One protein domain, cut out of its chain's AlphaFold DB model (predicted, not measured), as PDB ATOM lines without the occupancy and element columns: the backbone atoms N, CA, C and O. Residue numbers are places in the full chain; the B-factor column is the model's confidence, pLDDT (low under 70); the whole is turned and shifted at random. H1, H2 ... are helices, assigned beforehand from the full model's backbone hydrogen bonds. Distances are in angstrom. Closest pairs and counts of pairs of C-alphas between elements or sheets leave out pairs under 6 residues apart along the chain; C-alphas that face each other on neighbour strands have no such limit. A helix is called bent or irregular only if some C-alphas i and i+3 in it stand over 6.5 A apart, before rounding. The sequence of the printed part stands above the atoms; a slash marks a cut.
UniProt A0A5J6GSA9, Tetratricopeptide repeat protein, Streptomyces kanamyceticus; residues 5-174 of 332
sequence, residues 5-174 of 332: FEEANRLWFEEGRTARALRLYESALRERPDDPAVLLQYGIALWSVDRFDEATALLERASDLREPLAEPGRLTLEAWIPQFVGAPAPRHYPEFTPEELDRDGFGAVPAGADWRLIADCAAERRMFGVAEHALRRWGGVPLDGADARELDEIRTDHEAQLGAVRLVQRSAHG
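AT A GLANCE: This is residues 5 to 174 of the 332 residues of the protein "Tetratricopeptide repeat protein" of Streptomyces kanamyceticus (UniProt A0A5J6GSA9). A long helix, H8, runs along one side of a helical body: H1 and H5 pack on its later part, residues 158 to 169, and H7, of the H6 and H7 hairpin, packs on its residues 151 to 158. H1 to H4 fold back and forth in successive hairpins, while H5 slants across from H4 to H8. A long stretch with no named element, residues 85 to 114, leads from H5 to the H6 and H7 hairpin. The 170 printed residues include eight named helices, H1 to H8 in that order, and no named strand; the class is all helix. The whole is compact, with a radius of gyration of the C-alphas of 16.2 A, but elongated, spanning 49 by 30 by 26 A.

HOW THE PARTS SIT: Begin at H8, residues 147 to 172. H7, residues 128 to 137, touches residues 151 to 158 of H8 alone, closest at the C-alphas of Phe 128 and His 158, 5.2 A, at a steep tilt of 41 degrees, opposite ways. H6, residues 115 to 124, forms a hairpin with H7; the C-alphas of Ala 119 and Ala 131 come closest, 4.0 A. H1, residues 5 to 15, touches H8 at Phe 13 and Leu 162, their closest C-alphas, 6.4 A apart, at a shallow tilt of 12 degrees, opposite ways. Next come the hairpin of H1 and H2, residues 18 to 31, with closest C-alphas Ala 8 and Ala 21 at 4.3 A, and that of H2 and H3, residues 36 to 48, with Tyr 25 and Tyr 42 at 5.8 A. H3 and H4, residues 52 to 64, form another, closest at Gly 43 and Ala 55, 4.1 A. H5, residues 71 to 84, touches H8 at Gly 73 and Val 168, their closest C-alphas, 6.6 A apart, at a steep tilt of 59 degrees. H1, H2, H3, H4, H5, H7 and H8 form a bundle, a group of helices side by side in which each touches at least one other; over the whole domain, of 10 pairs of helices that touch, 6 are at a shallow tilt, and the helix packing is part aligned, part crossed. Every O i to N i+4 pair is within hydrogen-bond range in H2, H3, H4, H6, H7 and H8; the counts are 6 of 7 in H1 and 7 of 10 in H5.

IN THESE COORDINATES: Find C-alpha 147 at (275.752, 246.692, 221.117); from there H8 runs 38.4 A to C-alpha 172 at (271.879, 245.808, 259.323). H1 begins at C-alpha 5, (279.975, 239.578, 254.769). H2 is 20.0 A long, H3 and H4 18.3 A each. H5, 20.1 A, is only just irregular: C-alphas 79 and 82 are 6.9 A apart.

THE WHOLE: Look for the two farthest C-alphas at Asp 64 and Pro 142, 49.5 A apart. The printed part has no cut, and the link from H5 to H6 is long. Mean pLDDT of the printed part is 80.5; 38 residues are under 70, among them 139 to 150 and 167 to 174.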
ATOM      1  N   PHE A   5     281.118 239.323 255.645       90.69
ATOM      2  CA  PHE A   5     279.975 239.578 254.769       90.69
ATOM      3  C   PHE A   5     280.161 240.808 253.875       90.69
ATOM      4  O   PHE A   5     279.853 240.760 252.684       90.69
ATOM      5  N   GLU A   6     280.662 241.924 254.407       89.81
ATOM      6  CA  GLU A   6     280.913 243.105 253.573       89.81
ATOM      7  C   GLU A   6     282.076 242.863 252.611       89.81
ATOM      8  O   GLU A   6     282.011 243.286 251.456       89.81
ATOM      9  N   GLU A   7     283.114 242.143 253.054       92.88
ATOM     10  CA  GLU A   7     284.204 241.757 252.161       92.88
ATOM     11  C   GLU A   7     283.702 240.821 251.052       92.88
ATOM     12  O   GLU A   7     284.029 241.059 249.892       92.88
ATOM     13  N   ALA A   8     282.853 239.834 251.361       94.56
ATOM     14  CA  ALA A   8     282.230 238.968 250.358       94.56
ATOM     15  C   ALA A   8     281.445 239.772 249.312       94.56
ATOM     16  O   ALA A   8     281.668 239.602 248.114       94.56
ATOM     17  N   ASN A   9     280.594 240.702 249.758       92.50
ATOM     18  CA  ASN A   9     279.820 241.573 248.873       92.50
ATOM     19  C   ASN A   9     280.731 242.419 247.970       92.50
ATOM     20  O   ASN A   9     280.527 242.480 246.761       92.50
ATOM     21  N   ARG A  10     281.775 243.036 248.529       91.44
ATOM     22  CA  ARG A  10     282.749 243.817 247.755       91.44
ATOM     23  C   ARG A  10     283.448 242.957 246.698       91.44
ATOM     24  O   ARG A  10     283.566 243.367 245.548       91.44
ATOM     25  N   LEU A  11     283.879 241.748 247.061       94.31
ATOM     26  CA  LEU A  11     284.525 240.829 246.123       94.31
ATOM     27  C   LEU A  11     283.588 240.363 245.005       94.31
ATOM     28  O   LEU A  11     284.019 240.268 243.858       94.31
ATOM     29  N   TRP A  12     282.329 240.085 245.343       94.12
ATOM     30  CA  TRP A  12     281.317 239.618 244.404       94.12
ATOM     31  C   TRP A  12     280.896 240.718 243.428       94.12
ATOM     32  O   TRP A  12     281.007 240.550 242.215       94.12
ATOM     33  N   PHE A  13     280.443 241.854 243.961       87.88
ATOM     34  CA  PHE A  13     279.847 242.907 243.150       87.88
ATOM     35  C   PHE A  13     280.889 243.852 242.555       87.88
ATOM     36  O   PHE A  13     280.714 244.256 241.420       87.88
ATOM     37  N   GLU A  14     281.971 244.211 243.250       86.50
ATOM     38  CA  GLU A  14     282.914 245.229 242.746       86.50
ATOM     39  C   GLU A  14     284.151 244.623 242.074       86.50
ATOM     40  O   GLU A  14     284.661 245.167 241.098       86.50
ATOM     41  N   GLU A  15     284.672 243.509 242.595       89.88
ATOM     42  CA  GLU A  15     285.918 242.941 242.073       89.88
ATOM     43  C   GLU A  15     285.740 241.783 241.094       89.88
ATOM     44  O   GLU A  15     286.702 241.486 240.386       89.88
ATOM     45  N   GLY A  16     284.584 241.117 241.076       92.06
ATOM     46  CA  GLY A  16     284.361 239.909 240.275       92.06
ATOM     47  C   GLY A  16     285.214 238.706 240.709       92.06
ATOM     48  O   GLY A  16     285.514 237.840 239.894       92.06
ATOM     49  N   ARG A  17     285.651 238.651 241.974       94.19
ATOM     50  CA  ARG A  17     286.434 237.530 242.537       94.19
ATOM     51  C   ARG A  17     285.499 236.522 243.202       94.19
ATOM     52  O   ARG A  17     285.369 236.483 244.432       94.19
ATOM     53  N   THR A  18     284.793 235.763 242.380       94.25
ATOM     54  CA  THR A  18     283.604 234.985 242.750       94.25
ATOM     55  C   THR A  18     283.930 233.849 243.714       94.25
ATOM     56  O   THR A  18     283.321 233.768 244.782       94.25
ATOM     57  N   ALA A  19     284.961 233.043 243.453       93.69
ATOM     58  CA  ALA A  19     285.346 231.935 244.327       93.69
ATOM     59  C   ALA A  19     285.782 232.417 245.718       93.69
ATOM     60  O   ALA A  19     285.498 231.779 246.736       93.69
ATOM     61  N   ARG A  20     286.472 233.563 245.792       95.12
ATOM     62  CA  ARG A  20     286.864 234.157 247.077       95.12
ATOM     63  C   ARG A  20     285.658 234.732 247.820       95.12
ATOM     64  O   ARG A  20     285.576 234.544 249.031       95.12
ATOM     65  N   ALA A  21     284.727 235.372 247.114       96.44
ATOM     66  CA  ALA A  21     283.481 235.849 247.704       96.44
ATOM     67  C   ALA A  21     282.660 234.701 248.314       96.44
ATOM     68  O   ALA A  21     282.242 234.811 249.463       96.44
ATOM     69  N   LEU A  22     282.511 233.570 247.610       96.81
ATOM     70  CA  LEU A  22     281.772 232.401 248.111       96.81
ATOM     71  C   LEU A  22     282.364 231.840 249.415       96.81
ATOM     72  O   LEU A  22     281.617 231.545 250.345       96.81
ATOM     73  N   ARG A  23     283.699 231.759 249.533       96.44
ATOM     74  CA  ARG A  23     284.363 231.343 250.786       96.44
ATOM     75  C   ARG A  23     284.092 232.304 251.945       96.44
ATOM     76  O   ARG A  23     283.975 231.879 253.093       96.44
ATOM     77  N   LEU A  24     284.014 233.603 251.660       97.12
ATOM     78  CA  LEU A  24     283.708 234.606 252.678       97.12
ATOM     79  C   LEU A  24     282.228 234.621 253.057       97.12
ATOM     80  O   LEU A  24     281.936 234.804 254.233       97.12
ATOM     81  N   TYR A  25     281.310 234.372 252.120       96.50
ATOM     82  CA  TYR A  25     279.895 234.180 252.444       96.50
ATOM     83  C   TYR A  25     279.683 232.970 253.351       96.50
ATOM     84  O   TYR A  25     279.010 233.089 254.371       96.50
ATOM     85  N   GLU A  26     280.325 231.840 253.049       97.06
ATOM     86  CA  GLU A  26     280.308 230.670 253.929       97.06
ATOM     87  C   GLU A  26     280.863 231.015 255.324       97.06
ATOM     88  O   GLU A  26     280.297 230.626 256.345       97.06
ATOM     89  N   SER A  27     281.943 231.804 255.391       96.62
ATOM     90  CA  SER A  27     282.495 232.258 256.671       96.62
ATOM     91  C   SER A  27     281.561 233.186 257.436       96.62
ATOM     92  O   SER A  27     281.395 233.018 258.641       96.62
ATOM     93  N   ALA A  28     280.925 234.130 256.747       94.62
ATOM     94  CA  ALA A  28     279.932 235.015 257.336       94.62
ATOM     95  C   ALA A  28     278.732 234.231 257.877       94.62
ATOM     96  O   ALA A  28     278.229 234.555 258.950       94.62
ATOM     97  N   LEU A  29     278.314 233.180 257.168       95.19
ATOM     98  CA  LEU A  29     277.230 232.313 257.605       95.19
ATOM     99  C   LEU A  29     277.640 231.459 258.811       95.19
ATOM    100  O   LEU A  29     276.842 231.273 259.718       95.19
ATOM    101  N   ARG A  30     278.890 230.986 258.889       94.88
ATOM    102  CA  ARG A  30     279.402 230.302 260.093       94.88
ATOM    103  C   ARG A  30     279.386 231.205 261.330       94.88
ATOM    104  O   ARG A  30     279.104 230.724 262.422       94.88
ATOM    105  N   GLU A  31     279.680 232.493 261.166       94.12
ATOM    106  CA  GLU A  31     279.621 233.477 262.257       94.12
ATOM    107  C   GLU A  31     278.187 233.861 262.634       94.12
ATOM    108  O   GLU A  31     277.895 234.083 263.809       94.12
ATOM    109  N   ARG A  32     277.292 233.943 261.645       90.75
ATOM    110  CA  ARG A  32     275.883 234.312 261.818       90.75
ATOM    111  C   ARG A  32     274.967 233.327 261.077       90.75
ATOM    112  O   ARG A  32     274.472 233.659 259.999       90.75
ATOM    113  N   PRO A  33     274.718 232.133 261.649       93.50
ATOM    114  CA  PRO A  33     274.020 231.044 260.956       93.50
ATOM    115  C   PRO A  33     272.596 231.369 260.511       93.50
ATOM    116  O   PRO A  33     272.138 230.810 259.516       93.50
ATOM    117  N   ASP A  34     271.932 232.271 261.233       92.81
ATOM    118  CA  ASP A  34     270.518 232.611 261.058       92.81
ATOM    119  C   ASP A  34     270.320 234.064 260.595       92.81
ATOM    120  O   ASP A  34     269.237 234.622 260.739       92.81
ATOM    121  N   ASP A  35     271.361 234.710 260.059       89.06
ATOM    122  CA  ASP A  35     271.223 236.048 259.479       89.06
ATOM    123  C   ASP A  35     270.576 235.954 258.083       89.06
ATOM    124  O   ASP A  35     271.215 235.468 257.138       89.06
ATOM    125  N   PRO A  36     269.327 236.433 257.909       89.75
ATOM    126  CA  PRO A  36     268.599 236.291 256.652       89.75
ATOM    127  C   PRO A  36     269.243 237.067 255.500       89.75
ATOM    128  O   PRO A  36     269.078 236.677 254.347       89.75
ATOM    129  N   ALA A  37     270.003 238.133 255.772       87.88
ATOM    130  CA  ALA A  37     270.707 238.870 254.726       87.88
ATOM    131  C   ALA A  37     271.912 238.076 254.203       87.88
ATOM    132  O   ALA A  37     272.168 238.075 252.997       87.88
ATOM    133  N   VAL A  38     272.630 237.375 255.087       92.12
ATOM    134  CA  VAL A  38     273.730 236.485 254.687       92.12
ATOM    135  C   VAL A  38     273.184 235.288 253.911       92.12
ATOM    136  O   VAL A  38     273.701 234.986 252.836       92.12
ATOM    137  N   LEU A  39     272.119 234.654 254.413       94.12
ATOM    138  CA  LEU A  39     271.443 233.531 253.755       94.12
ATOM    139  C   LEU A  39     270.956 233.904 252.348       94.12
ATOM    140  O   LEU A  39     271.273 233.202 251.388       94.12
ATOM    141  N   LEU A  40     270.254 235.037 252.216       90.94
ATOM    142  CA  LEU A  40     269.747 235.532 250.937       90.94
ATOM    143  C   LEU A  40     270.880 235.765 249.932       90.94
ATOM    144  O   LEU A  40     270.842 235.233 248.824       90.94
ATOM    145  N   GLN A  41     271.899 236.542 250.309       91.75
ATOM    146  CA  GLN A  41     272.959 236.908 249.366       91.75
ATOM    147  C   GLN A  41     273.844 235.723 248.997       91.75
ATOM    148  O   GLN A  41     274.249 235.603 247.842       91.75
ATOM    149  N   TYR A  42     274.120 234.828 249.947       95.12
ATOM    150  CA  TYR A  42     274.883 233.628 249.645       95.12
ATOM    151  C   TYR A  42     274.088 232.673 248.748       95.12
ATOM    152  O   TYR A  42     274.640 232.168 247.774       95.12
ATOM    153  N   GLY A  43     272.788 232.498 249.006       94.19
ATOM    154  CA  GLY A  43     271.899 231.709 248.153       94.19
ATOM    155  C   GLY A  43     271.855 232.228 246.713       94.19
ATOM    156  O   GLY A  43     272.056 231.459 245.776       94.19
ATOM    157  N   ILE A  44     271.707 233.544 246.524       91.25
ATOM    158  CA  ILE A  44     271.762 234.174 245.193       91.25
ATOM    159  C   ILE A  44     273.120 233.928 244.518       91.25
ATOM    160  O   ILE A  44     273.167 233.552 243.348       91.25
ATOM    161  N   ALA A  45     274.227 234.102 245.245       94.00
ATOM    162  CA  ALA A  45     275.563 233.880 244.698       94.00
ATOM    163  C   ALA A  45     275.796 232.413 244.291       94.00
ATOM    164  O   ALA A  45     276.399 232.161 243.250       94.00
ATOM    165  N   LEU A  46     275.292 231.450 245.074       94.75
ATOM    166  CA  LEU A  46     275.341 230.021 244.746       94.75
ATOM    167  C   LEU A  46     274.521 229.690 243.498       94.75
ATOM    168  O   LEU A  46     274.982 228.929 242.649       94.75
ATOM    169  N   TRP A  47     273.349 230.307 243.346       91.75
ATOM    170  CA  TRP A  47     272.522 230.150 242.152       91.75
ATOM    171  C   TRP A  47     273.245 230.633 240.887       91.75
ATOM    172  O   TRP A  47     273.232 229.960 239.858       91.75
ATOM    173  N   SER A  48     273.924 231.781 240.966       90.75
ATOM    174  CA  SER A  48     274.730 232.335 239.868       90.75
ATOM    175  C   SER A  48     275.875 231.415 239.418       90.75
ATOM    176  O   SER A  48     276.274 231.459 238.254       90.75
ATOM    177  N   VAL A  49     276.386 230.565 240.318       92.44
ATOM    178  CA  VAL A  49     277.461 229.595 240.036       92.44
ATOM    179  C   VAL A  49     276.965 228.153 239.893       92.44
ATOM    180  O   VAL A  49     277.738 227.221 240.078       92.44
ATOM    181  N   ASP A  50     275.686 227.955 239.571       89.75
ATOM    182  CA  ASP A  50     275.091 226.637 239.277       89.75
ATOM    183  C   ASP A  50     275.022 225.653 240.448       89.75
ATOM    184  O   ASP A  50     274.735 224.469 240.268       89.75
ATOM    185  N   ARG A  51     275.205 226.135 241.678       92.06
ATOM    186  CA  ARG A  51     275.055 225.337 242.903       92.06
ATOM    187  C   ARG A  51     273.619 225.421 243.413       92.06
ATOM    188  O   ARG A  51     273.362 225.911 244.512       92.06
ATOM    189  N   PHE A  52     272.680 224.983 242.576       89.12
ATOM    190  CA  PHE A  52     271.243 225.210 242.761       89.12
ATOM    191  C   PHE A  52     270.670 224.568 244.024       89.12
ATOM    192  O   PHE A  52     269.928 225.231 244.739       89.12
ATOM    193  N   ASP A  53     271.046 223.330 244.347       89.56
ATOM    194  CA  ASP A  53     270.517 222.638 245.532       89.56
ATOM    195  C   ASP A  53     270.896 223.368 246.830       89.56
ATOM    196  O   ASP A  53     270.065 223.593 247.712       89.56
ATOM    197  N   GLU A  54     272.153 223.804 246.926       93.88
ATOM    198  CA  GLU A  54     272.641 224.571 248.072       93.88
ATOM    199  C   GLU A  54     272.026 225.975 248.112       93.88
ATOM    200  O   GLU A  54     271.667 226.459 249.185       93.88
ATOM    201  N   ALA A  55     271.858 226.614 246.951       93.69
ATOM    202  CA  ALA A  55     271.177 227.898 246.839       93.69
ATOM    203  C   ALA A  55     269.735 227.817 247.360       93.69
ATOM    204  O   ALA A  55     269.345 228.636 248.193       93.69
ATOM    205  N   THR A  56     268.970 226.815 246.919       91.25
ATOM    206  CA  THR A  56     267.585 226.583 247.344       91.25
ATOM    207  C   THR A  56     267.501 226.403 248.855       91.25
ATOM    208  O   THR A  56     266.745 227.121 249.503       91.25
ATOM    209  N   ALA A  57     268.348 225.552 249.441       92.50
ATOM    210  CA  ALA A  57     268.356 225.328 250.886       92.50
ATOM    211  C   ALA A  57     268.624 226.615 251.693       92.50
ATOM    212  O   ALA A  57     268.035 226.831 252.754       92.50
ATOM    213  N   LEU A  58     269.505 227.502 251.212       94.81
ATOM    214  CA  LEU A  58     269.758 228.783 251.879       94.81
ATOM    215  C   LEU A  58     268.613 229.783 251.699       94.81
ATOM    216  O   LEU A  58     268.285 230.500 252.644       94.81
ATOM    217  N   LEU A  59     268.008 229.839 250.511       91.44
ATOM    218  CA  LEU A  59     266.898 230.748 250.215       91.44
ATOM    219  C   LEU A  59     265.618 230.353 250.962       91.44
ATOM    220  O   LEU A  59     264.910 231.233 251.450       91.44
ATOM    221  N   GLU A  60     265.356 229.057 251.132       91.31
ATOM    222  CA  GLU A  60     264.276 228.551 251.987       91.31
ATOM    223  C   GLU A  60     264.478 228.993 253.439       91.31
ATOM    224  O   GLU A  60     263.594 229.611 254.031       91.31
ATOM    225  N   ARG A  61     265.690 228.812 253.982       93.88
ATOM    226  CA  ARG A  61     266.025 229.294 255.331       93.88
ATOM    227  C   ARG A  61     265.896 230.813 255.459       93.88
ATOM    228  O   ARG A  61     265.412 231.299 256.478       93.88
ATOM    229  N   ALA A  62     266.304 231.575 254.442       91.94
ATOM    230  CA  ALA A  62     266.112 233.025 254.422       91.94
ATOM    231  C   ALA A  62     264.620 233.401 254.438       91.94
ATOM    232  O   ALA A  62     264.243 234.371 255.093       91.94
ATOM    233  N   SER A  63     263.775 232.630 253.742       89.75
ATOM    234  CA  SER A  63     262.315 232.798 253.717       89.75
ATOM    235  C   SER A  63     261.683 232.538 255.077       89.75
ATOM    236  O   SER A  63     260.850 233.334 255.524       89.75
ATOM    237  N   ASP A  64     262.120 231.490 255.773       91.38
ATOM    238  CA  ASP A  64     261.656 231.168 257.125       91.38
ATOM    239  C   ASP A  64     262.070 232.240 258.145       91.38
ATOM    240  O   ASP A  64     261.313 232.566 259.061       91.38
ATOM    241  N   LEU A  65     263.244 232.849 257.951       88.31
ATOM    242  CA  LEU A  65     263.826 233.863 258.832       88.31
ATOM    243  C   LEU A  65     263.646 235.298 258.313       88.31
ATOM    244  O   LEU A  65     264.405 236.187 258.686       88.31
ATOM    245  N   ARG A  66     262.661 235.564 257.448       83.06
ATOM    246  CA  ARG A  66     262.547 236.846 256.721       83.06
ATOM    247  C   ARG A  66     262.149 238.065 257.562       83.06
ATOM    248  O   ARG A  66     262.306 239.186 257.089       83.06
ATOM    249  N   GLU A  67     261.616 237.885 258.770       82.75
ATOM    250  CA  GLU A  67     261.091 238.993 259.595       82.75
ATOM    251  C   GLU A  67     262.128 240.101 259.883       82.75
ATOM    252  O   GLU A  67     261.820 241.276 259.666       82.75
ATOM    253  N   PRO A  68     263.380 239.789 260.279       81.00
ATOM    254  CA  PRO A  68     264.413 240.798 260.516       81.00
ATOM    255  C   PRO A  68     264.993 241.403 259.230       81.00
ATOM    256  O   PRO A  68     265.769 242.358 259.294       81.00
ATOM    257  N   LEU A  69     264.668 240.849 258.059       77.62
ATOM    258  CA  LEU A  69     265.186 241.331 256.788       77.62
ATOM    259  C   LEU A  69     264.550 242.686 256.453       77.62
ATOM    260  O   LEU A  69     263.328 242.850 256.490       77.62
ATOM    261  N   ALA A  70     265.384 243.663 256.092       73.56
ATOM    262  CA  ALA A  70     264.901 244.948 255.597       73.56
ATOM    263  C   ALA A  70     264.015 244.744 254.356       73.56
ATOM    264  O   ALA A  70     264.255 243.834 253.561       73.56
ATOM    265  N   GLU A  71     263.024 245.616 254.156       68.69
ATOM    266  CA  GLU A  71     262.061 245.504 253.049       68.69
ATOM    267  C   GLU A  71     262.700 245.261 251.666       68.69
ATOM    268  O   GLU A  71     262.251 244.341 250.988       68.69
ATOM    269  N   PRO A  72     263.786 245.947 251.250       69.94
ATOM    270  CA  PRO A  72     264.449 245.658 249.973       69.94
ATOM    271  C   PRO A  72     264.945 244.212 249.855       69.94
ATOM    272  O   PRO A  72     264.888 243.611 248.783       69.94
ATOM    273  N   GLY A  73     265.429 243.646 250.963       74.62
ATOM    274  CA  GLY A  73     265.819 242.245 251.037       74.62
ATOM    275  C   GLY A  73     264.606 241.322 250.953       74.62
ATOM    276  O   GLY A  73     264.667 240.332 250.234       74.62
ATOM    277  N   ARG A  74     263.484 241.664 251.606       80.62
ATOM    278  CA  ARG A  74     262.231 240.891 251.505       80.62
ATOM    279  C   ARG A  74     261.668 240.889 250.087       80.62
ATOM    280  O   ARG A  74     261.367 239.821 249.578       80.62
ATOM    281  N   LEU A  75     261.617 242.043 249.419       74.31
ATOM    282  CA  LEU A  75     261.171 242.149 248.023       74.31
ATOM    283  C   LEU A  75     262.075 241.349 247.080       74.31
ATOM    284  O   LEU A  75     261.601 240.713 246.142       74.31
ATOM    285  N   THR A  76     263.386 241.369 247.339       79.81
ATOM    286  CA  THR A  76     264.346 240.551 246.594       79.81
ATOM    287  C   THR A  76     264.053 239.072 246.822       79.81
ATOM    288  O   THR A  76     263.873 238.336 245.860       79.81
ATOM    289  N   LEU A  77     263.941 238.637 248.077       83.56
ATOM    290  CA  LEU A  77     263.623 237.258 248.428       83.56
ATOM    291  C   LEU A  77     262.314 236.797 247.769       83.56
ATOM    292  O   LEU A  77     262.306 235.760 247.117       83.56
ATOM    293  N   GLU A  78     261.253 237.602 247.830       82.00
ATOM    294  CA  GLU A  78     259.968 237.339 247.165       82.00
ATOM    295  C   GLU A  78     260.102 237.173 245.644       82.00
ATOM    296  O   GLU A  78     259.496 236.266 245.075       82.00
ATOM    297  N   ALA A  79     260.935 237.982 244.983       79.25
ATOM    298  CA  ALA A  79     261.211 237.855 243.549       79.25
ATOM    299  C   ALA A  79     262.023 236.592 243.190       79.25
ATOM    300  O   ALA A  79     261.986 236.123 242.048       79.25
ATOM    301  N   TRP A  80     262.763 236.035 244.148       80.00
ATOM    302  CA  TRP A  80     263.544 234.810 243.977       80.00
ATOM    303  C   TRP A  80     262.760 233.534 244.314       80.00
ATOM    304  O   TRP A  80     263.101 232.480 243.779       80.00
ATOM    305  N   ILE A  81     261.680 233.614 245.107       78.25
ATOM    306  CA  ILE A  81     260.860 232.449 245.492       78.25
ATOM    307  C   ILE A  81     260.420 231.581 244.303       78.25
ATOM    308  O   ILE A  81     260.661 230.372 244.327       78.25
ATOM    309  N   PRO A  82     259.852 232.143 243.223       77.75
ATOM    310  CA  PRO A  82     259.411 231.331 242.089       77.75
ATOM    311  C   PRO A  82     260.553 230.600 241.364       77.75
ATOM    312  O   PRO A  82     260.320 229.614 240.663       77.75
ATOM    313  N   GLN A  83     261.796 231.074 241.506       73.06
ATOM    314  CA  GLN A  83     262.946 230.485 240.825       73.06
ATOM    315  C   GLN A  83     263.399 229.189 241.500       73.06
ATOM    316  O   GLN A  83     263.650 228.224 240.783       73.06
ATOM    317  N   PHE A  84     263.421 229.111 242.836       74.56
ATOM    318  CA  PHE A  84     263.912 227.917 243.540       74.56
ATOM    319  C   PHE A  84     262.898 226.764 243.633       74.56
ATOM    320  O   PHE A  84     263.288 225.626 243.868       74.56
ATOM    321  N   VAL A  85     261.604 227.020 243.407       65.00
ATOM    322  CA  VAL A  85     260.538 225.992 243.455       65.00
ATOM    323  C   VAL A  85     260.505 225.109 242.187       65.00
ATOM    324  O   VAL A  85     259.743 224.148 242.107       65.00
ATOM    325  N   GLY A  86     261.350 225.380 241.184       65.75
ATOM    326  CA  GLY A  86     261.410 224.593 239.949       65.75
ATOM    327  C   GLY A  86     262.818 224.464 239.377       65.75
ATOM    328  O   GLY A  86     263.730 225.185 239.776       65.75
ATOM    329  N   ALA A  87     262.990 223.577 238.392       68.62
ATOM    330  CA  ALA A  87     264.275 223.401 237.716       68.62
ATOM    331  C   ALA A  87     264.782 224.744 237.146       68.62
ATOM    332  O   ALA A  87     263.992 225.488 236.549       68.62
ATOM    333  N   PRO A  88     266.062 225.106 237.338       72.31
ATOM    334  CA  PRO A  88     266.616 226.330 236.771       72.31
ATOM    335  C   PRO A  88     266.461 226.301 235.248       72.31
ATOM    336  O   PRO A  88     266.621 225.256 234.617       72.31
ATOM    337  N   ALA A  89     266.089 227.441 234.658       70.69
ATOM    338  CA  ALA A  89     266.012 227.537 233.206       70.69
ATOM    339  C   ALA A  89     267.409 227.288 232.601       70.69
ATOM    340  O   ALA A  89     268.404 227.731 233.186       70.69
ATOM    341  N   PRO A  90     267.506 226.588 231.458       71.44
ATOM    342  CA  PRO A  90     268.772 226.467 230.748       71.44
ATOM    343  C   PRO A  90     269.270 227.859 230.345       71.44
ATOM    344  O   PRO A  90     268.480 228.712 229.939       71.44
ATOM    345  N   ARG A  91     270.578 228.087 230.479       72.00
ATOM    346  CA  ARG A  91     271.212 229.351 230.091       72.00
ATOM    347  C   ARG A  91     271.509 229.382 228.598       72.00
ATOM    348  O   ARG A  91     271.825 228.351 228.008       72.00
ATOM    349  N   HIS A  92     271.415 230.570 228.020       60.88
ATOM    350  CA  HIS A  92     271.641 230.840 226.606       60.88
ATOM    351  C   HIS A  92     273.128 230.780 226.250       60.88
ATOM    352  O   HIS A  92     273.443 230.413 225.121       60.88
ATOM    353  N   TYR A  93     274.017 231.054 227.214       65.19
ATOM    354  CA  TYR A  93     275.468 230.985 227.030       65.19
ATOM    355  C   TYR A  93     276.142 229.947 227.951       65.19
ATOM    356  O   TYR A  93     276.670 230.282 229.022       65.19
ATOM    357  N   PRO A  94     276.104 228.650 227.594       64.62
ATOM    358  CA  PRO A  94     276.697 227.585 228.398       64.62
ATOM    359  C   PRO A  94     278.223 227.476 228.250       64.62
ATOM    360  O   PRO A  94     278.822 226.625 228.903       64.62
ATOM    361  N   GLU A  95     278.857 228.279 227.389       69.50
ATOM    362  CA  GLU A  95     280.254 228.096 226.980       69.50
ATOM    363  C   GLU A  95     281.266 228.324 228.104       69.50
ATOM    364  O   GLU A  95     282.360 227.767 228.038       69.50
ATOM    365  N   PHE A  96     280.912 229.117 229.120       79.88
ATOM    366  CA  PHE A  96     281.788 229.403 230.253       79.88
ATOM    367  C   PHE A  96     281.232 228.833 231.553       79.88
ATOM    368  O   PHE A  96     280.085 229.086 231.945       79.88
ATOM    369  N   THR A  97     282.089 228.099 232.251       83.69
ATOM    370  CA  THR A  97     281.865 227.605 233.611       83.69
ATOM    371  C   THR A  97     281.946 228.745 234.638       83.69
ATOM    372  O   THR A  97     282.582 229.772 234.380       83.69
ATOM    373  N   PRO A  98     281.335 228.602 235.830       82.31
ATOM    374  CA  PRO A  98     281.518 229.565 236.915       82.31
ATOM    375  C   PRO A  98     282.989 229.847 237.264       82.31
ATOM    376  O   PRO A  98     283.325 230.977 237.611       82.31
ATOM    377  N   GLU A  99     283.859 228.838 237.175       82.12
ATOM    378  CA  GLU A  99     285.293 228.941 237.456       82.12
ATOM    379  C   GLU A  99     286.034 229.788 236.414       82.12
ATOM    380  O   GLU A  99     286.947 230.542 236.758       82.12
ATOM    381  N   GLU A 100     285.634 229.691 235.144       84.25
ATOM    382  CA  GLU A 100     286.146 230.544 234.063       84.25
ATOM    383  C   GLU A 100     285.615 231.979 234.168       84.25
ATOM    384  O   GLU A 100     286.272 232.920 233.722       84.25
ATOM    385  N   LEU A 101     284.463 232.160 234.819       88.31
ATOM    386  CA  LEU A 101     283.862 233.448 235.163       88.31
ATOM    387  C   LEU A 101     284.297 233.932 236.560       88.31
ATOM    388  O   LEU A 101     283.504 234.471 237.333       88.31
ATOM    389  N   ASP A 102     285.579 233.777 236.878       91.31
ATOM    390  CA  ASP A 102     286.233 234.387 238.036       91.31
ATOM    391  C   ASP A 102     287.374 235.282 237.551       91.31
ATOM    392  O   ASP A 102     288.221 234.875 236.749       91.31
ATOM    393  N   ARG A 103     287.451 236.507 238.080       88.06
ATOM    394  CA  ARG A 103     288.544 237.429 237.772       88.06
ATOM    395  C   ARG A 103     289.932 236.826 237.996       88.06
ATOM    396  O   ARG A 103     290.846 237.131 237.229       88.06
ATOM    397  N   ASP A 104     290.106 236.031 239.044       87.00
ATOM    398  CA  ASP A 104     291.370 235.354 239.336       87.00
ATOM    399  C   ASP A 104     291.603 234.141 238.417       87.00
ATOM    400  O   ASP A 104     292.751 233.760 238.186       87.00
ATOM    401  N   GLY A 105     290.535 233.583 237.836       79.81
ATOM    402  CA  GLY A 105     290.565 232.515 236.834       79.81
ATOM    403  C   GLY A 105     290.846 233.001 235.409       79.81
ATOM    404  O   GLY A 105     291.312 232.228 234.578       79.81
ATOM    405  N   PHE A 106     290.672 234.296 235.124       79.06
ATOM    406  CA  PHE A 106     290.857 234.868 233.785       79.06
ATOM    407  C   PHE A 106     292.252 234.693 233.169       79.06
ATOM    408  O   PHE A 106     292.398 234.835 231.958       79.06
ATOM    409  N   GLY A 107     293.278 234.353 233.954       66.62
ATOM    410  CA  GLY A 107     294.582 233.957 233.409       66.62
ATOM    411  C   GLY A 107     294.555 232.643 232.613       66.62
ATOM    412  O   GLY A 107     295.462 232.406 231.821       66.62
ATOM    413  N   ALA A 108     293.532 231.805 232.811       68.81
ATOM    414  CA  ALA A 108     293.315 230.553 232.087       68.81
ATOM    415  C   ALA A 108     292.447 230.720 230.828       68.81
ATOM    416  O   ALA A 108     292.354 229.794 230.024       68.81
ATOM    417  N   VAL A 109     291.831 231.893 230.637       68.88
ATOM    418  CA  VAL A 109     291.025 232.186 229.451       68.88
ATOM    419  C   VAL A 109     291.946 232.257 228.221       68.88
ATOM    420  O   VAL A 109     292.961 232.963 228.267       68.88
ATOM    421  N   PRO A 110     291.633 231.550 227.116       67.75
ATOM    422  CA  PRO A 110     292.479 231.522 225.928       67.75
ATOM    423  C   PRO A 110     292.792 232.917 225.375       67.75
ATOM    424  O   PRO A 110     291.943 233.810 225.344       67.75
ATOM    425  N   ALA A 111     294.015 233.097 224.871       65.31
ATOM    426  CA  ALA A 111     294.394 234.319 224.168       65.31
ATOM    427  C   ALA A 111     293.489 234.517 222.937       65.31
ATOM    428  O   ALA A 111     293.440 233.659 222.059       65.31
ATOM    429  N   GLY A 112     292.777 235.648 222.884       65.88
ATOM    430  CA  GLY A 112     291.793 235.943 221.835       65.88
ATOM    431  C   GLY A 112     290.343 235.606 222.195       65.88
ATOM    432  O   GLY A 112     289.479 235.765 221.337       65.88
ATOM    433  N   ALA A 113     290.060 235.176 223.432       73.19
ATOM    434  CA  ALA A 113     288.687 235.039 223.905       73.19
ATOM    435  C   ALA A 113     287.916 236.357 223.773       73.19
ATOM    436  O   ALA A 113     288.439 237.442 224.059       73.19
ATOM    437  N   ASP A 114     286.660 236.242 223.354       82.56
ATOM    438  CA  ASP A 114     285.790 237.393 223.221       82.56
ATOM    439  C   ASP A 114     285.314 237.860 224.602       82.56
ATOM    440  O   ASP A 114     284.428 237.277 225.228       82.56
ATOM    441  N   TRP A 115     285.923 238.940 225.086       83.75
ATOM    442  CA  TRP A 115     285.553 239.569 226.349       83.75
ATOM    443  C   TRP A 115     284.110 240.098 226.367       83.75
ATOM    444  O   TRP A 115     283.554 240.247 227.455       83.75
ATOM    445  N   ARG A 116     283.484 240.348 225.205       82.75
ATOM    446  CA  ARG A 116     282.053 240.677 225.124       82.75
ATOM    447  C   ARG A 116     281.209 239.468 225.497       82.75
ATOM    448  O   ARG A 116     280.343 239.602 226.355       82.75
ATOM    449  N   LEU A 117     281.521 238.307 224.920       82.19
ATOM    450  CA  LEU A 117     280.837 237.054 225.221       82.19
ATOM    451  C   LEU A 117     280.994 236.682 226.700       82.19
ATOM    452  O   LEU A 117     280.012 236.356 227.355       82.19
ATOM    453  N   ILE A 118     282.200 236.823 227.266       86.62
ATOM    454  CA  ILE A 118     282.431 236.620 228.710       86.62
ATOM    455  C   ILE A 118     281.533 237.546 229.542       86.62
ATOM    456  O   ILE A 118     280.972 237.120 230.554       86.62
ATOM    457  N   ALA A 119     281.379 238.807 229.126       86.81
ATOM    458  CA  ALA A 119     280.511 239.747 229.817       86.81
ATOM    459  C   ALA A 119     279.028 239.365 229.725       86.81
ATOM    460  O   ALA A 119     278.341 239.460 230.740       86.81
ATOM    461  N   ASP A 120     278.550 238.894 228.571       83.25
ATOM    462  CA  ASP A 120     277.174 238.399 228.413       83.25
ATOM    463  C   ASP A 120     276.904 237.173 229.275       83.25
ATOM    464  O   ASP A 120     275.926 237.145 230.020       83.25
ATOM    465  N   CYS A 121     277.819 236.203 229.257       86.69
ATOM    466  CA  CYS A 121     277.725 234.998 230.077       86.69
ATOM    467  C   CYS A 121     277.653 235.351 231.566       86.69
ATOM    468  O   CYS A 121     276.818 234.836 232.312       86.69
ATOM    469  N   ALA A 122     278.523 236.261 232.015       89.75
ATOM    470  CA  ALA A 122     278.517 236.743 233.387       89.75
ATOM    471  C   ALA A 122     277.232 237.526 233.717       89.75
ATOM    472  O   ALA A 122     276.680 237.355 234.805       89.75
ATOM    473  N   ALA A 123     276.729 238.357 232.802       86.12
ATOM    474  CA  ALA A 123     275.510 239.137 232.999       86.12
ATOM    475  C   ALA A 123     274.255 238.254 233.079       86.12
ATOM    476  O   ALA A 123     273.431 238.462 233.971       86.12
ATOM    477  N   GLU A 124     274.142 237.222 232.238       84.19
ATOM    478  CA  GLU A 124     273.063 236.227 232.304       84.19
ATOM    479  C   GLU A 124     273.042 235.515 233.666       84.19
ATOM    480  O   GLU A 124     271.988 235.255 234.250       84.19
ATOM    481  N   ARG A 125     274.227 235.274 234.231       86.69
ATOM    482  CA  ARG A 125     274.410 234.703 235.571       86.69
ATOM    483  C   ARG A 125     274.239 235.720 236.699       86.69
ATOM    484  O   ARG A 125     274.333 235.345 237.865       86.69
ATOM    485  N   ARG A 126     273.994 236.999 236.395       86.25
ATOM    486  CA  ARG A 126     273.960 238.122 237.356       86.25
ATOM    487  C   ARG A 126     275.277 238.311 238.122       86.25
ATOM    488  O   ARG A 126     275.296 238.839 239.231       86.25
ATOM    489  N   MET A 127     276.393 237.894 237.527       91.38
ATOM    490  CA  MET A 127     277.760 238.081 238.022       91.38
ATOM    491  C   MET A 127     278.300 239.432 237.525       91.38
ATOM    492  O   MET A 127     279.322 239.505 236.844       91.38
ATOM    493  N   PHE A 128     277.597 240.530 237.824       87.06
ATOM    494  CA  PHE A 128     277.848 241.813 237.156       87.06
ATOM    495  C   PHE A 128     279.224 242.428 237.444       87.06
ATOM    496  O   PHE A 128     279.754 243.122 236.586       87.06
ATOM    497  N   GLY A 129     279.859 242.115 238.581       88.62
ATOM    498  CA  GLY A 129     281.255 242.510 238.823       88.62
ATOM    499  C   GLY A 129     282.241 241.844 237.854       88.62
ATOM    500  O   GLY A 129     283.212 242.459 237.416       88.62
ATOM    501  N   VAL A 130     281.969 240.594 237.466       92.06
ATOM    502  CA  VAL A 130     282.733 239.866 236.441       92.06
ATOM    503  C   VAL A 130     282.431 240.440 235.059       92.06
ATOM    504  O   VAL A 130     283.361 240.705 234.297       92.06
ATOM    505  N   ALA A 131     281.150 240.696 234.770       89.75
ATOM    506  CA  ALA A 131     280.719 241.286 233.508       89.75
ATOM    507  C   ALA A 131     281.371 242.657 233.279       89.75
ATOM    508  O   ALA A 131     282.002 242.875 232.249       89.75
ATOM    509  N   GLU A 132     281.329 243.556 234.267       86.00
ATOM    510  CA  GLU A 132     281.965 244.873 234.184       86.00
ATOM    511  C   GLU A 132     283.481 244.758 233.950       86.00
ATOM    512  O   GLU A 132     284.061 245.481 233.133       86.00
ATOM    513  N   HIS A 133     284.138 243.814 234.628       87.69
ATOM    514  CA  HIS A 133     285.566 243.579 234.450       87.69
ATOM    515  C   HIS A 133     285.911 243.101 233.034       87.69
ATOM    516  O   HIS A 133     286.877 243.589 232.441       87.69
ATOM    517  N   ALA A 134     285.124 242.172 232.490       87.94
ATOM    518  CA  ALA A 134     285.264 241.695 231.121       87.94
ATOM    519  C   ALA A 134     285.053 242.838 230.114       87.94
ATOM    520  O   ALA A 134     285.897 243.051 229.243       87.94
ATOM    521  N   LEU A 135     284.029 243.676 230.311       83.25
ATOM    522  CA  LEU A 135     283.771 244.839 229.456       83.25
ATOM    523  C   LEU A 135     284.909 245.861 229.442       83.25
ATOM    524  O   LEU A 135     285.191 246.442 228.399       83.25
ATOM    525  N   ARG A 136     285.597 246.084 230.568       80.94
ATOM    526  CA  ARG A 136     286.771 246.979 230.607       80.94
ATOM    527  C   ARG A 136     287.967 246.433 229.821       80.94
ATOM    528  O   ARG A 136     288.826 247.215 229.419       80.94
ATOM    529  N   ARG A 137     288.056 245.111 229.634       80.75
ATOM    530  CA  ARG A 137     289.087 244.458 228.807       80.75
ATOM    531  C   ARG A 137     288.702 244.339 227.344       80.75
ATOM    532  O   ARG A 137     289.588 244.247 226.496       80.75
ATOM    533  N   TRP A 138     287.410 244.322 227.056       73.62
ATOM    534  CA  TRP A 138     286.895 244.304 225.702       73.62
ATOM    535  C   TRP A 138     287.248 245.636 225.016       73.62
ATOM    536  O   TRP A 138     286.628 246.672 225.236       73.62
ATOM    537  N   GLY A 139     288.335 245.618 224.236       64.38
ATOM    538  CA  GLY A 139     289.015 246.789 223.669       64.38
ATOM    539  C   GLY A 139     288.269 247.537 222.558       64.38
ATOM    540  O   GLY A 139     288.922 248.242 221.795       64.38
ATOM    541  N   GLY A 140     286.942 247.387 222.471       54.84
ATOM    542  CA  GLY A 140     286.048 248.195 221.643       54.84
ATOM    543  C   GLY A 140     286.266 248.048 220.138       54.84
ATOM    544  O   GLY A 140     287.000 248.819 219.526       54.84
ATOM    545  N   VAL A 141     285.547 247.122 219.509       55.19
ATOM    546  CA  VAL A 141     285.179 247.314 218.095       55.19
ATOM    547  C   VAL A 141     284.160 248.467 218.052       55.19
ATOM    548  O   VAL A 141     283.392 248.600 219.009       55.19
ATOM    549  N   PRO A 142     284.139 249.336 217.019       48.16
ATOM    550  CA  PRO A 142     283.089 250.339 216.880       48.16
ATOM    551  C   PRO A 142     281.727 249.657 216.906       48.16
ATOM    552  O   PRO A 142     281.420 248.840 216.041       48.16
ATOM    553  N   LEU A 143     280.957 249.977 217.937       54.97
ATOM    554  CA  LEU A 143     279.665 249.373 218.185       54.97
ATOM    555  C   LEU A 143     278.610 249.976 217.285       54.97
ATOM    556  O   LEU A 143     278.593 251.192 217.066       54.97
ATOM    557  N   ASP A 144     277.695 249.137 216.822       54.78
ATOM    558  CA  ASP A 144     276.427 249.649 216.346       54.78
ATOM    559  C   ASP A 144     275.560 250.122 217.533       54.78
ATOM    560  O   ASP A 144     275.911 250.011 218.714       54.78
ATOM    561  N   GLY A 145     274.408 250.722 217.231       53.75
ATOM    562  CA  GLY A 145     273.529 251.246 218.274       53.75
ATOM    563  C   GLY A 145     272.914 250.174 219.184       53.75
ATOM    564  O   GLY A 145     272.350 250.552 220.210       53.75
ATOM    565  N   ALA A 146     272.936 248.888 218.816       52.16
ATOM    566  CA  ALA A 146     272.410 247.784 219.618       52.16
ATOM    567  C   ALA A 146     273.445 247.295 220.631       52.16
ATOM    568  O   ALA A 146     273.134 247.227 221.819       52.16
ATOM    569  N   ASP A 147     274.689 247.111 220.209       59.09
ATOM    570  CA  ASP A 147     275.752 246.692 221.117       59.09
ATOM    571  C   ASP A 147     276.022 247.747 222.206       59.09
ATOM    572  O   ASP A 147     276.175 247.433 223.386       59.09
ATOM    573  N   ALA A 148     276.012 249.039 221.846       64.25
ATOM    574  CA  ALA A 148     276.155 250.125 222.820       64.25
ATOM    575  C   ALA A 148     275.025 250.122 223.866       64.25
ATOM    576  O   ALA A 148     275.237 250.492 225.023       64.25
ATOM    577  N   ARG A 149     273.825 249.683 223.465       62.88
ATOM    578  CA  ARG A 149     272.665 249.549 224.347       62.88
ATOM    579  C   ARG A 149     272.842 248.399 225.335       62.88
ATOM    580  O   ARG A 149     272.525 248.599 226.503       62.88
ATOM    581  N   GLU A 150     273.336 247.248 224.906       66.69
ATOM    582  CA  GLU A 150     273.532 246.086 225.784       66.69
ATOM    583  C   GLU A 150     274.615 246.337 226.844       66.69
ATOM    584  O   GLU A 150     274.453 245.985 228.012       66.69
ATOM    585  N   LEU A 151     275.689 247.042 226.483       70.25
ATOM    586  CA  LEU A 151     276.735 247.421 227.440       70.25
ATOM    587  C   LEU A 151     276.237 248.364 228.535       70.25
ATOM    588  O   LEU A 151     276.621 248.237 229.698       70.25
ATOM    589  N   ASP A 152     275.401 249.325 228.152       70.81
ATOM    590  CA  ASP A 152     274.751 250.252 229.075       70.81
ATOM    591  C   ASP A 152     273.802 249.513 230.035       70.81
ATOM    592  O   ASP A 152     273.743 249.830 231.223       70.81
ATOM    593  N   GLU A 153     273.128 248.460 229.558       69.19
ATOM    594  CA  GLU A 153     272.273 247.606 230.392       69.19
ATOM    595  C   GLU A 153     273.071 246.831 231.435       69.19
ATOM    596  O   GLU A 153     272.707 246.858 232.608       69.19
ATOM    597  N   ILE A 154     274.186 246.206 231.046       75.50
ATOM    598  CA  ILE A 154     275.049 245.477 231.990       75.50
ATOM    599  C   ILE A 154     275.542 246.415 233.104       75.50
ATOM    600  O   ILE A 154     275.541 246.038 234.277       75.50
ATOM    601  N   ARG A 155     275.932 247.647 232.757       75.12
ATOM    602  CA  ARG A 155     276.388 248.652 233.733       75.12
ATOM    603  C   ARG A 155     275.256 249.143 234.632       75.12
ATOM    604  O   ARG A 155     275.438 249.234 235.841       75.12
ATOM    605  N   THR A 156     274.082 249.401 234.067       70.75
ATOM    606  CA  THR A 156     272.904 249.825 234.838       70.75
ATOM    607  C   THR A 156     272.484 248.748 235.844       70.75
ATOM    608  O   THR A 156     272.246 249.045 237.017       70.75
ATOM    609  N   ASP A 157     272.444 247.483 235.418       74.56
ATOM    610  CA  ASP A 157     272.100 246.353 236.285       74.56
ATOM    611  C   ASP A 157     273.151 246.153 237.395       74.56
ATOM    612  O   ASP A 157     272.805 245.858 238.547       74.56
ATOM    613  N   HIS A 158     274.432 246.374 237.082       77.38
ATOM    614  CA  HIS A 158     275.529 246.359 238.051       77.38
ATOM    615  C   HIS A 158     275.366 247.427 239.140       77.38
ATOM    616  O   HIS A 158     275.423 247.113 240.335       77.38
ATOM    617  N   GLU A 159     275.111 248.673 238.742       71.94
ATOM    618  CA  GLU A 159     274.893 249.796 239.658       71.94
ATOM    619  C   GLU A 159     273.670 249.571 240.555       71.94
ATOM    620  O   GLU A 159     273.735 249.792 241.772       71.94
ATOM    621  N   ALA A 160     272.576 249.068 239.976       68.56
ATOM    622  CA  ALA A 160     271.367 248.725 240.709       68.56
ATOM    623  C   ALA A 160     271.634 247.657 241.783       68.56
ATOM    624  O   ALA A 160     271.251 247.837 242.941       68.56
ATOM    625  N   GLN A 161     272.348 246.574 241.458       74.00
ATOM    626  CA  GLN A 161     272.682 245.555 242.458       74.00
ATOM    627  C   GLN A 161     273.583 246.096 243.575       74.00
ATOM    628  O   GLN A 161     273.325 245.835 244.755       74.00
ATOM    629  N   LEU A 162     274.604 246.888 243.236       72.69
ATOM    630  CA  LEU A 162     275.496 247.495 244.225       72.69
ATOM    631  C   LEU A 162     274.744 248.392 245.210       72.69
ATOM    632  O   LEU A 162     274.991 248.339 246.418       72.69
ATOM    633  N   GLY A 163     273.815 249.213 244.720       68.56
ATOM    634  CA  GLY A 163     273.015 250.065 245.592       68.56
ATOM    635  C   GLY A 163     272.100 249.260 246.526       68.56
ATOM    636  O   GLY A 163     271.977 249.614 247.701       68.56
ATOM    637  N   ALA A 164     271.524 248.146 246.055       70.19
ATOM    638  CA  ALA A 164     270.621 247.312 246.846       70.19
ATOM    639  C   ALA A 164     271.379 246.631 247.993       70.19
ATOM    640  O   ALA A 164     270.946 246.661 249.146       70.19
ATOM    641  N   VAL A 165     272.570 246.107 247.702       72.38
ATOM    642  CA  VAL A 165     273.465 245.497 248.695       72.38
ATOM    643  C   VAL A 165     273.884 246.514 249.755       72.38
ATOM    644  O   VAL A 165     273.791 246.242 250.952       72.38
ATOM    645  N   ARG A 166     274.294 247.717 249.334       71.94
ATOM    646  CA  ARG A 166     274.707 248.796 250.248       71.94
ATOM    647  C   ARG A 166     273.576 249.220 251.178       71.94
ATOM    648  O   ARG A 166     273.807 249.520 252.347       71.94
ATOM    649  N   LEU A 167     272.349 249.235 250.678       65.31
ATOM    650  CA  LEU A 167     271.164 249.562 251.457       65.31
ATOM    651  C   LEU A 167     270.843 248.491 252.513       65.31
ATOM    652  O   LEU A 167     270.570 248.831 253.667       65.31
ATOM    653  N   VAL A 168     270.928 247.207 252.149       64.50
ATOM    654  CA  VAL A 168     270.768 246.088 253.095       64.50
ATOM    655  C   VAL A 168     271.847 246.151 254.183       64.50
ATOM    656  O   VAL A 168     271.536 246.055 255.370       64.50
ATOM    657  N   GLN A 169     273.100 246.424 253.809       64.25
ATOM    658  CA  GLN A 169     274.210 246.569 254.757       64.25
ATOM    659  C   GLN A 169     274.019 247.743 255.729       64.25
ATOM    660  O   GLN A 169     274.259 247.585 256.926       64.25
ATOM    661  N   ARG A 170     273.560 248.908 255.251       61.91
ATOM    662  CA  ARG A 170     273.263 250.075 256.108       61.91
ATOM    663  C   ARG A 170     272.142 249.794 257.106       61.91
ATOM    664  O   ARG A 170     272.226 250.217 258.258       61.91
ATOM    665  N   SER A 171     271.129 249.049 256.670       52.69
ATOM    666  CA  SER A 171     269.997 248.655 257.514       52.69
ATOM    667  C   SER A 171     270.431 247.695 258.632       52.69
ATOM    668  O   SER A 171     269.999 247.852 259.768       52.69
ATOM    669  N   ALA A 172     271.353 246.766 258.346       49.16
ATOM    670  CA  ALA A 172     271.879 245.808 259.323       49.16
ATOM    671  C   ALA A 172     272.821 246.431 260.376       49.16
ATOM    672  O   ALA A 172     272.887 245.956 261.506       49.16
ATOM    673  N   HIS A 173     273.538 247.510 260.039       42.19
ATOM    674  CA  HIS A 173     274.507 248.157 260.939       42.19
ATOM    675  C   HIS A 173     273.898 249.213 261.878       42.19
ATOM    676  O   HIS A 173     274.641 249.960 262.511       42.19
ATOM    677  N   GLY A 174     272.567 249.351 261.935       37.53
ATOM    678  CA  GLY A 174     271.908 250.375 262.762       37.53
ATOM    679  C   GLY A 174     272.279 251.821 262.392       37.53
ATOM    680  O   GLY A 174     271.973 252.747 263.137       37.53
TER     681      GLY A 174